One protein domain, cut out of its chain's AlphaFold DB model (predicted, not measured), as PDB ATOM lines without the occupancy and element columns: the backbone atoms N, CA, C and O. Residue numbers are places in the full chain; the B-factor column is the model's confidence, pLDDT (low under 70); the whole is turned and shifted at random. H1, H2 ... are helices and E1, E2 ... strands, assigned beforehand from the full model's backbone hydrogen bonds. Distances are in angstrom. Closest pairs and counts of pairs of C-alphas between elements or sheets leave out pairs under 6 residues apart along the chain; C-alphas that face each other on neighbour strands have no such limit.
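AT A GLANCE: This is residues 4 to 85 of the 86 residues of an uncharacterized protein of Massilimicrobiota sp. An142 (UniProt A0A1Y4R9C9). Helices H2 and H4 cross at the core, with a small antiparallel strand hairpin, E1 and E2, along one side, and H1 and H3 at opposite ends of the longest axis. The printed part has 82 residues with two named strands, then four named helices, and is mostly helix. It is compact, radius of gyration of the C-alphas 12.1 A, spanning 32 by 25 by 20 A.

HOW THE PARTS SIT: E1, residues 4 to 8, and E2, residues 11 to 17, form a hairpin; N 6 and O 14 are within hydrogen-bond range at 2.8 A. The closest C-alphas of E2 and H4, residues 70 to 84, are those of Ala 14 and Ser 71, 4.6 A apart. H2, residues 33 to 45, is close to H4 but not clearly touching, about perpendicular at 85 degrees; their closest C-alphas, of Ser 40 and Lys 77, are 7.3 A apart. Residues 78 to 82 of H4 touch H1, residues 18 to 28, closest C-alphas Phe 24 and Ile 82 at 5.7 A. H3, residues 54 to 64, only just touches H2, with 3 pairs of C-alphas within 8 A, closest Phe 45 and Ala 61 at 6.5 A. In the four helices every O i to N i+4 pair is within hydrogen-bond range.

IN THESE COORDINATES: E1 begins at C-alpha 4 (110.812, 62.330, 59.396); H4, 21.1 A long, ends at C-alpha 84 (132.443, 69.867, 61.506).

THE WHOLE: The printed part has no cut, no long link and no residue under pLDDT 70.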
ATOM      1  N   LYS A   4     111.144  61.776  60.697       89.88
ATOM      2  CA  LYS A   4     110.812  62.330  59.396       89.88
ATOM      3  C   LYS A   4     111.277  61.376  58.307       89.88
ATOM      4  O   LYS A   4     112.430  60.936  58.274       89.88
ATOM      5  N   LYS A   5     110.357  61.076  57.394       91.75
ATOM      6  CA  LYS A   5     110.619  60.256  56.217       91.75
ATOM      7  C   LYS A   5     111.337  61.095  55.166       91.75
ATOM      8  O   LYS A   5     110.746  62.015  54.602       91.75
ATOM      9  N   ILE A   6     112.582  60.746  54.869       92.00
ATOM     10  CA  ILE A   6     113.319  61.315  53.744       92.00
ATOM     11  C   ILE A   6     112.963  60.532  52.486       92.00
ATOM     12  O   ILE A   6     112.939  59.296  52.485       92.00
ATOM     13  N   LYS A   7     112.650  61.266  51.418       91.62
ATOM     14  CA  LYS A   7     112.362  60.695  50.107       91.62
ATOM     15  C   LYS A   7     113.441  61.096  49.114       91.62
ATOM     16  O   LYS A   7     113.805  62.265  49.049       91.62
ATOM     17  N   LEU A   8     113.884  60.133  48.317       90.94
ATOM     18  CA  LEU A   8     114.770  60.334  47.176       90.94
ATOM     19  C   LEU A   8     114.113  59.654  45.971       90.94
ATOM     20  O   LEU A   8     113.577  58.559  46.114       90.94
ATOM     21  N   PHE A   9     114.059  60.334  44.823       89.00
ATOM     22  CA  PHE A   9     113.348  59.848  43.625       89.00
ATOM     23  C   PHE A   9     111.892  59.429  43.899       89.00
ATOM     24  O   PHE A   9     111.407  58.422  43.402       89.00
ATOM     25  N   GLN A  10     111.194  60.189  44.752       86.69
ATOM     26  CA  GLN A  10     109.825  59.905  45.220       86.69
ATOM     27  C   GLN A  10     109.652  58.597  46.021       86.69
ATOM     28  O   GLN A  10     108.564  58.340  46.541       86.69
ATOM     29  N   ARG A  11     110.720  57.820  46.227       87.12
ATOM     30  CA  ARG A  11     110.737  56.626  47.074       87.12
ATOM     31  C   ARG A  11     111.248  56.927  48.470       87.12
ATOM     32  O   ARG A  11     111.861  57.957  48.733       87.12
ATOM     33  N   HIS A  12     110.944  56.027  49.400       91.06
ATOM     34  CA  HIS A  12     111.516  56.083  50.742       91.06
ATOM     35  C   HIS A  12     113.027  55.867  50.672       91.06
ATOM     36  O   HIS A  12     113.471  54.891  50.079       91.06
ATOM     37  N   PHE A  13     113.790  56.769  51.287       91.50
ATOM     38  CA  PHE A  13     115.237  56.637  51.403       91.50
ATOM     39  C   PHE A  13     115.646  56.249  52.827       91.50
ATOM     40  O   PHE A  13     116.287  55.223  53.027       91.50
ATOM     41  N   ALA A  14     115.245  57.051  53.818       92.69
ATOM     42  CA  ALA A  14     115.620  56.854  55.215       92.69
ATOM     43  C   ALA A  14     114.597  57.474  56.174       92.69
ATOM     44  O   ALA A  14     113.819  58.354  55.791       92.69
ATOM     45  N   ASN A  15     114.622  57.031  57.432       92.06
ATOM     46  CA  ASN A  15     113.912  57.680  58.536       92.06
ATOM     47  C   ASN A  15     114.926  58.289  59.506       92.06
ATOM     48  O   ASN A  15     115.728  57.570  60.115       92.06
ATOM     49  N   ILE A  16     114.858  59.609  59.666       92.31
ATOM     50  CA  ILE A  16     115.744  60.370  60.548       92.31
ATOM     51  C   ILE A  16     114.911  61.016  61.650       92.31
ATOM     52  O   ILE A  16     113.776  61.423  61.421       92.31
ATOM     53  N   GLU A  17     115.456  61.076  62.858       92.88
ATOM     54  CA  GLU A  17     114.814  61.752  63.983       92.88
ATOM     55  C   GLU A  17     114.665  63.245  63.688       92.88
ATOM     56  O   GLU A  17     115.588  63.893  63.196       92.88
ATOM     57  N   GLU A  18     113.491  63.800  63.982       92.06
ATOM     58  CA  GLU A  18     113.195  65.197  63.661       92.06
ATOM     59  C   GLU A  18     114.158  66.163  64.361       92.06
ATOM     60  O   GLU A  18     114.659  67.085  63.722       92.06
ATOM     61  N   CYS A  19     114.497  65.901  65.626       92.38
ATOM     62  CA  CYS A  19     115.451  66.709  66.387       92.38
ATOM     63  C   CYS A  19     116.844  66.735  65.736       92.38
ATOM     64  O   CYS A  19     117.479  67.784  65.693       92.38
ATOM     65  N   MET A  20     117.297  65.607  65.177       92.25
ATOM     66  CA  MET A  20     118.588  65.522  64.485       92.25
ATOM     67  C   MET A  20     118.577  66.333  63.185       92.25
ATOM     68  O   MET A  20     119.537  67.039  62.897       92.25
ATOM     69  N   LEU A  21     117.488  66.270  62.412       92.06
ATOM     70  CA  LEU A  21     117.352  67.093  61.206       92.06
ATOM     71  C   LEU A  21     117.265  68.582  61.535       92.06
ATOM     72  O   LEU A  21     117.850  69.395  60.829       92.06
ATOM     73  N   GLN A  22     116.544  68.951  62.593       92.19
ATOM     74  CA  GLN A  22     116.477  70.339  63.040       92.19
ATOM     75  C   GLN A  22     117.861  70.854  63.441       92.19
ATOM     76  O   GLN A  22     118.263  71.912  62.966       92.19
ATOM     77  N   GLU A  23     118.616  70.096  64.244       93.12
ATOM     78  CA  GLU A  23     119.984  70.475  64.614       93.12
ATOM     79  C   GLU A  23     120.886  70.598  63.379       93.12
ATOM     80  O   GLU A  23     121.591  71.595  63.239       93.12
ATOM     81  N   PHE A  24     120.808  69.637  62.454       93.94
ATOM     82  CA  PHE A  24     121.528  69.684  61.183       93.94
ATOM     83  C   PHE A  24     121.253  70.980  60.422       93.94
ATOM     84  O   PHE A  24     122.189  71.693  60.069       93.94
ATOM     85  N   HIS A  25     119.982  71.326  60.213       92.69
ATOM     86  CA  HIS A  25     119.605  72.542  59.495       92.69
ATOM     87  C   HIS A  25     120.086  73.813  60.205       92.69
ATOM     88  O   HIS A  25     120.570  74.728  59.542       92.69
ATOM     89  N   ILE A  26     119.979  73.867  61.537       92.94
ATOM     90  CA  ILE A  26     120.377  75.036  62.332       92.94
ATOM     91  C   ILE A  26     121.897  75.230  62.309       92.94
ATOM     92  O   ILE A  26     122.356  76.356  62.146       92.94
ATOM     93  N   ARG A  27     122.681  74.155  62.468       92.50
ATOM     94  CA  ARG A  27     124.145  74.256  62.562       92.50
ATOM     95  C   ARG A  27     124.836  74.412  61.217       92.50
ATOM     96  O   ARG A  27     125.801  75.157  61.120       92.50
ATOM     97  N   THR A  28     124.364  73.698  60.200       90.25
ATOM     98  CA  THR A  28     125.038  73.647  58.893       90.25
ATOM     99  C   THR A  28     124.497  74.683  57.908       90.25
ATOM    100  O   THR A  28     125.145  74.996  56.915       90.25
ATOM    101  N   GLY A  29     123.275  75.190  58.128       89.94
ATOM    102  CA  GLY A  29     122.555  76.017  57.155       89.94
ATOM    103  C   GLY A  29     122.076  75.250  55.913       89.94
ATOM    104  O   GLY A  29     121.451  75.837  55.027       89.94
ATOM    105  N   ILE A  30     122.322  73.937  55.825       90.50
ATOM    106  CA  ILE A  30     121.947  73.115  54.672       90.50
ATOM    107  C   ILE A  30     120.452  72.806  54.740       90.50
ATOM    108  O   ILE A  30     120.022  71.890  55.432       90.50
ATOM    109  N   ILE A  31     119.637  73.541  53.984       86.81
ATOM    110  CA  ILE A  31     118.174  73.344  53.945       86.81
ATOM    111  C   ILE A  31     117.800  72.112  53.103       86.81
ATOM    112  O   ILE A  31     116.857  71.381  53.419       86.81
ATOM    113  N   ASN A  32     118.542  71.849  52.023       90.25
ATOM    114  CA  ASN A  32     118.220  70.788  51.073       90.25
ATOM    115  C   ASN A  32     118.962  69.482  51.393       90.25
ATOM    116  O   ASN A  32     120.016  69.188  50.826       90.25
ATOM    117  N   ILE A  33     118.349  68.659  52.247       91.00
ATOM    118  CA  ILE A  33     118.883  67.344  52.633       91.00
ATOM    119  C   ILE A  33     119.091  66.394  51.443       91.00
ATOM    120  O   ILE A  33     119.972  65.545  51.482       91.00
ATOM    121  N   ILE A  34     118.317  66.535  50.361       92.44
ATOM    122  CA  ILE A  34     118.487  65.700  49.165       92.44
ATOM    123  C   ILE A  34     119.809  66.032  48.476       92.44
ATOM    124  O   ILE A  34     120.534  65.123  48.082       92.44
ATOM    125  N   SER A  35     120.135  67.319  48.346       92.06
ATOM    126  CA  SER A  35     121.407  67.737  47.742       92.06
ATOM    127  C   SER A  35     122.590  67.271  48.586       92.06
ATOM    128  O   SER A  35     123.561  66.765  48.034       92.06
ATOM    129  N   PHE A  36     122.459  67.342  49.914       94.38
ATOM    130  CA  PHE A  36     123.442  66.787  50.842       94.38
ATOM    131  C   PHE A  36     123.653  65.287  50.622       94.38
ATOM    132  O   PHE A  36     124.775  64.871  50.380       94.38
ATOM    133  N   ILE A  37     122.580  64.487  50.590       94.44
ATOM    134  CA  ILE A  37     122.665  63.038  50.336       94.44
ATOM    135  C   ILE A  37     123.418  62.739  49.037       94.44
ATOM    136  O   ILE A  37     124.287  61.873  49.020       94.44
ATOM    137  N   LYS A  38     123.101  63.451  47.949       94.38
ATOM    138  CA  LYS A  38     123.769  63.251  46.656       94.38
ATOM    139  C   LYS A  38     125.256  63.588  46.726       94.38
ATOM    140  O   LYS A  38     126.070  62.826  46.216       94.38
ATOM    141  N   GLN A  39     125.602  64.700  47.370       94.44
ATOM    142  CA  GLN A  39     126.992  65.114  47.527       94.44
ATOM    143  C   GLN A  39     127.772  64.140  48.414       94.44
ATOM    144  O   GLN A  39     128.872  63.741  48.053       94.44
ATOM    145  N   SER A  40     127.202  63.716  49.543       94.88
ATOM    146  CA  SER A  40     127.824  62.740  50.441       94.88
ATOM    147  C   SER A  40     128.015  61.384  49.764       94.88
ATOM    148  O   SER A  40     129.059  60.773  49.938       94.88
ATOM    149  N   ALA A  41     127.049  60.924  48.960       94.81
ATOM    150  CA  ALA A  41     127.180  59.675  48.209       94.81
ATOM    151  C   ALA A  41     128.326  59.733  47.190       94.81
ATOM    152  O   ALA A  41     129.066  58.761  47.040       94.81
ATOM    153  N   TYR A  42     128.503  60.880  46.533       95.00
ATOM    154  CA  TYR A  42     129.630  61.088  45.634       95.00
ATOM    155  C   TYR A  42     130.961  61.174  46.392       95.00
ATOM    156  O   TYR A  42     131.934  60.555  45.989       95.00
ATOM    157  N   ASN A  43     131.007  61.881  47.521       93.69
ATOM    158  CA  ASN A  43     132.235  62.020  48.302       93.69
ATOM    159  C   ASN A  43     132.698  60.695  48.932       93.69
ATOM    160  O   ASN A  43     133.898  60.458  49.014       93.69
ATOM    161  N   ASP A  44     131.766  59.852  49.389       93.44
ATOM    162  CA  ASP A  44     132.095  58.583  50.046       93.44
ATOM    163  C   ASP A  44     132.365  57.449  49.047       93.44
ATOM    164  O   ASP A  44     133.224  56.605  49.292       93.44
ATOM    165  N   PHE A  45     131.596  57.387  47.955       93.75
ATOM    166  CA  PHE A  45     131.555  56.216  47.071       93.75
ATOM    167  C   PHE A  45     131.807  56.545  45.596       93.75
ATOM    168  O   PHE A  45     131.752  55.645  44.765       93.75
ATOM    169  N   GLU A  46     132.019  57.817  45.251       94.00
ATOM    170  CA  GLU A  46     132.109  58.309  43.867       94.00
ATOM    171  C   GLU A  46     130.847  58.007  43.030       94.00
ATOM    172  O   GLU A  46     130.881  57.955  41.801       94.00
ATOM    173  N   ILE A  47     129.691  57.858  43.696       92.94
ATOM    174  CA  ILE A  47     128.401  57.546  43.064       92.94
ATOM    175  C   ILE A  47     127.567  58.814  42.875       92.94
ATOM    176  O   ILE A  47     127.160  59.476  43.833       92.94
ATOM    177  N   TYR A  48     127.218  59.105  41.622       92.56
ATOM    178  CA  TYR A  48     126.276  60.167  41.280       92.56
ATOM    179  C   TYR A  48     124.835  59.664  41.318       92.56
ATOM    180  O   TYR A  48     124.366  59.025  40.384       92.56
ATOM    181  N   LEU A  49     124.099  60.012  42.374       91.62
ATOM    182  CA  LEU A  49     122.672  59.700  42.495       91.62
ATOM    183  C   LEU A  49     121.822  60.627  41.602       91.62
ATOM    184  O   LEU A  49     121.266  61.640  42.056       91.62
ATOM    185  N   SER A  50     121.685  60.266  40.330       91.00
ATOM    186  CA  SER A  50     120.896  60.983  39.319       91.00
ATOM    187  C   SER A  50     119.555  60.309  39.035       91.00
ATOM    188  O   SER A  50     118.557  60.998  38.804       91.00
ATOM    189  N   HIS A  51     119.510  58.985  39.136       89.94
ATOM    190  CA  HIS A  51     118.372  58.137  38.828       89.94
ATOM    191  C   HIS A  51     118.145  57.074  39.906       89.94
ATOM    192  O   HIS A  51     118.991  56.796  40.753       89.94
ATOM    193  N   GLU A  52     116.971  56.447  39.861       88.31
ATOM    194  CA  GLU A  52     116.638  55.347  40.765       88.31
ATOM    195  C   GLU A  52     117.560  54.135  40.573       88.31
ATOM    196  O   GLU A  52     117.857  53.447  41.542       88.31
ATOM    197  N   SER A  53     118.044  53.893  39.353       89.31
ATOM    198  CA  SER A  53     118.961  52.789  39.048       89.31
ATOM    199  C   SER A  53     120.276  52.877  39.830       89.31
ATOM    200  O   SER A  53     120.756  51.851  40.303       89.31
ATOM    201  N   ASP A  54     120.778  54.092  40.075       91.00
ATOM    202  CA  ASP A  54     122.026  54.345  40.814       91.00
ATOM    203  C   ASP A  54     121.924  53.912  42.289       91.00
ATOM    204  O   ASP A  54     122.924  53.735  42.987       91.00
ATOM    205  N   MET A  55     120.698  53.710  42.788       89.69
ATOM    206  CA  MET A  55     120.466  53.203  44.137       89.69
ATOM    207  C   MET A  55     121.002  51.785  44.325       89.69
ATOM    208  O   MET A  55     121.342  51.432  45.451       89.69
ATOM    209  N   ILE A  56     121.076  50.987  43.256       91.44
ATOM    210  CA  ILE A  56     121.585  49.614  43.310       91.44
ATOM    211  C   ILE A  56     123.081  49.636  43.628       91.44
ATOM    212  O   ILE A  56     123.525  48.956  44.556       91.44
ATOM    213  N   ASP A  57     123.841  50.462  42.909       92.50
ATOM    214  CA  ASP A  57     125.274  50.649  43.140       92.50
ATOM    215  C   ASP A  57     125.529  51.261  44.517       92.50
ATOM    216  O   ASP A  57     126.399  50.803  45.257       92.50
ATOM    217  N   PHE A  58     124.697  52.221  44.922       92.94
ATOM    218  CA  PHE A  58     124.773  52.820  46.250       92.94
ATOM    219  C   PHE A  58     124.529  51.800  47.371       92.94
ATOM    220  O   PHE A  58     125.267  51.759  48.351       92.94
ATOM    221  N   GLU A  59     123.528  50.926  47.239       91.56
ATOM    222  CA  GLU A  59     123.279  49.856  48.213       91.56
ATOM    223  C   GLU A  59     124.412  48.844  48.296       91.56
ATOM    224  O   GLU A  59     124.671  48.296  49.372       91.56
ATOM    225  N   LYS A  60     125.074  48.584  47.171       93.44
ATOM    226  CA  LYS A  60     126.248  47.726  47.135       93.44
ATOM    227  C   LYS A  60     127.413  48.384  47.877       93.44
ATOM    228  O   LYS A  60     127.940  47.772  48.803       93.44
ATOM    229  N   ALA A  61     127.706  49.650  47.577       94.06
ATOM    230  CA  ALA A  61     128.752  50.418  48.245       94.06
ATOM    231  C   ALA A  61     128.519  50.530  49.760       94.06
ATOM    232  O   ALA A  61     129.450  50.355  50.543       94.06
ATOM    233  N   LEU A  62     127.269  50.727  50.198       94.38
ATOM    234  CA  LEU A  62     126.922  50.727  51.622       94.38
ATOM    235  C   LEU A  62     127.294  49.408  52.311       94.38
ATOM    236  O   LEU A  62     127.885  49.428  53.388       94.38
ATOM    237  N   LYS A  63     126.979  48.267  51.686       92.69
ATOM    238  CA  LYS A  63     127.317  46.941  52.228       92.69
ATOM    239  C   LYS A  63     128.823  46.700  52.257       92.69
ATOM    240  O   LYS A  63     129.317  46.130  53.225       92.69
ATOM    241  N   GLU A  64     129.537  47.135  51.222       93.44
ATOM    242  CA  GLU A  64     131.002  47.038  51.145       93.44
ATOM    243  C   GLU A  64     131.689  47.885  52.227       93.44
ATOM    244  O   GLU A  64     132.743  47.504  52.728       93.44
ATOM    245  N   ASN A  65     131.046  48.974  52.656       92.06
ATOM    246  CA  ASN A  65     131.502  49.840  53.744       92.06
ATOM    247  C   ASN A  65     130.873  49.497  55.107       92.06
ATOM    248  O   ASN A  65     130.914  50.307  56.030       92.06
ATOM    249  N   PHE A  66     130.312  48.293  55.255       91.56
ATOM    250  CA  PHE A  66     129.754  47.770  56.509       91.56
ATOM    251  C   PHE A  66     128.591  48.576  57.109       91.56
ATOM    252  O   PHE A  66     128.254  48.381  58.277       91.56
ATOM    253  N   TYR A  67     127.922  49.418  56.319       92.31
ATOM    254  CA  TYR A  67     126.679  50.049  56.750       92.31
ATOM    255  C   TYR A  67     125.529  49.048  56.695       92.31
ATOM    256  O   TYR A  67     125.321  48.344  55.702       92.31
ATOM    257  N   LYS A  68     124.719  49.027  57.753       89.50
ATOM    258  CA  LYS A  68     123.526  48.184  57.840       89.50
ATOM    259  C   LYS A  68     122.462  48.588  56.823       89.50
ATOM    260  O   LYS A  68     121.849  47.731  56.185       89.50
ATOM    261  N   ASP A  69     122.207  49.889  56.713       90.25
ATOM    262  CA  ASP A  69     121.193  50.454  55.829       90.25
ATOM    263  C   ASP A  69     121.429  51.948  55.547       90.25
ATOM    264  O   ASP A  69     122.232  52.617  56.198       90.25
ATOM    265  N   LYS A  70     120.680  52.494  54.578       92.31
ATOM    266  CA  LYS A  70     120.775  53.904  54.156       92.31
ATOM    267  C   LYS A  70     120.523  54.893  55.298       92.31
ATOM    268  O   LYS A  70     121.045  56.003  55.265       92.31
ATOM    269  N   SER A  71     119.693  54.528  56.279       92.38
ATOM    270  CA  SER A  71     119.392  55.400  57.418       92.38
ATOM    271  C   SER A  71     120.570  55.474  58.375       92.38
ATOM    272  O   SER A  71     120.809  56.539  58.933       92.38
ATOM    273  N   GLU A  72     121.290  54.370  58.573       93.31
ATOM    274  CA  GLU A  72     122.502  54.346  59.393       93.31
ATOM    275  C   GLU A  72     123.576  55.257  58.800       93.31
ATOM    276  O   GLU A  72     124.010  56.193  59.472       93.31
ATOM    277  N   TRP A  73     123.885  55.071  57.514       95.25
ATOM    278  CA  TRP A  73     124.809  55.935  56.781       95.25
ATOM    279  C   TRP A  73     124.390  57.409  56.842       95.25
ATOM    280  O   TRP A  73     125.179  58.264  57.232       95.25
ATOM    281  N   LEU A  74     123.122  57.726  56.553       94.69
ATOM    282  CA  LEU A  74     122.665  59.119  56.552       94.69
ATOM    283  C   LEU A  74     122.757  59.771  57.941       94.69
ATOM    284  O   LEU A  74     123.098  60.946  58.046       94.69
ATOM    285  N   ARG A  75     122.459  59.032  59.017       94.19
ATOM    286  CA  ARG A  75     122.608  59.550  60.389       94.19
ATOM    287  C   ARG A  75     124.061  59.841  60.721       94.19
ATOM    288  O   ARG A  75     124.324  60.826  61.402       94.19
ATOM    289  N   GLU A  76     124.977  58.988  60.279       94.75
ATOM    290  CA  GLU A  76     126.406  59.229  60.444       94.75
ATOM    291  C   GLU A  76     126.822  60.505  59.711       94.75
ATOM    292  O   GLU A  76     127.296  61.432  60.359       94.75
ATOM    293  N   LYS A  77     126.504  60.630  58.416       94.62
ATOM    294  CA  LYS A  77     126.848  61.827  57.631       94.62
ATOM    295  C   LYS A  77     126.287  63.114  58.234       94.62
ATOM    296  O   LYS A  77     126.994  64.112  58.316       94.62
ATOM    297  N   ILE A  78     125.041  63.089  58.712       93.69
ATOM    298  CA  ILE A  78     124.443  64.234  59.410       93.69
ATOM    299  C   ILE A  78     125.227  64.576  60.686       93.69
ATOM    300  O   ILE A  78     125.483  65.749  60.951       93.69
ATOM    301  N   ARG A  79     125.608  63.577  61.489       93.94
ATOM    302  CA  ARG A  79     126.369  63.799  62.727       93.94
ATOM    303  C   ARG A  79     127.756  64.362  62.453       93.94
ATOM    304  O   ARG A  79     128.184  65.239  63.199       93.94
ATOM    305  N   ASP A  80     128.453  63.853  61.444       93.62
ATOM    306  CA  ASP A  80     129.764  64.369  61.057       93.62
ATOM    307  C   ASP A  80     129.671  65.822  60.600       93.62
ATOM    308  O   ASP A  80     130.423  66.662  61.090       93.62
ATOM    309  N   GLU A  81     128.674  66.161  59.782       93.69
ATOM    310  CA  GLU A  81     128.502  67.543  59.330       93.69
ATOM    311  C   GLU A  81     128.165  68.501  60.485       93.69
ATOM    312  O   GLU A  81     128.758  69.572  60.611       93.69
ATOM    313  N   ILE A  82     127.288  68.086  61.410       92.25
ATOM    314  CA  ILE A  82     126.990  68.846  62.638       92.25
ATOM    315  C   ILE A  82     128.261  69.089  63.468       92.25
ATOM    316  O   ILE A  82     128.414  70.162  64.055       92.25
ATOM    317  N   LYS A  83     129.161  68.101  63.555       91.94
ATOM    318  CA  LYS A  83     130.416  68.210  64.318       91.94
ATOM    319  C   LYS A  83     131.451  69.097  63.630       91.94
ATOM    320  O   LYS A  83     132.229  69.741  64.334       91.94
ATOM    321  N   ASN A  84     131.479  69.106  62.299       88.75
ATOM    322  CA  ASN A  84     132.443  69.867  61.506       88.75
ATOM    323  C   ASN A  84     132.119  71.368  61.460       88.75
ATOM    324  O   ASN A  84     133.044  72.176  61.412       88.75
ATOM    325  N   CYS A  85     130.846  71.763  61.555       81.44
ATOM    326  CA  CYS A  85     130.406  73.167  61.609       81.44
ATOM    327  C   CYS A  85     130.632  73.852  62.980       81.44
ATOM    328  O   CYS A  85     129.730  74.510  63.496       81.44
TER     329      CYS A  85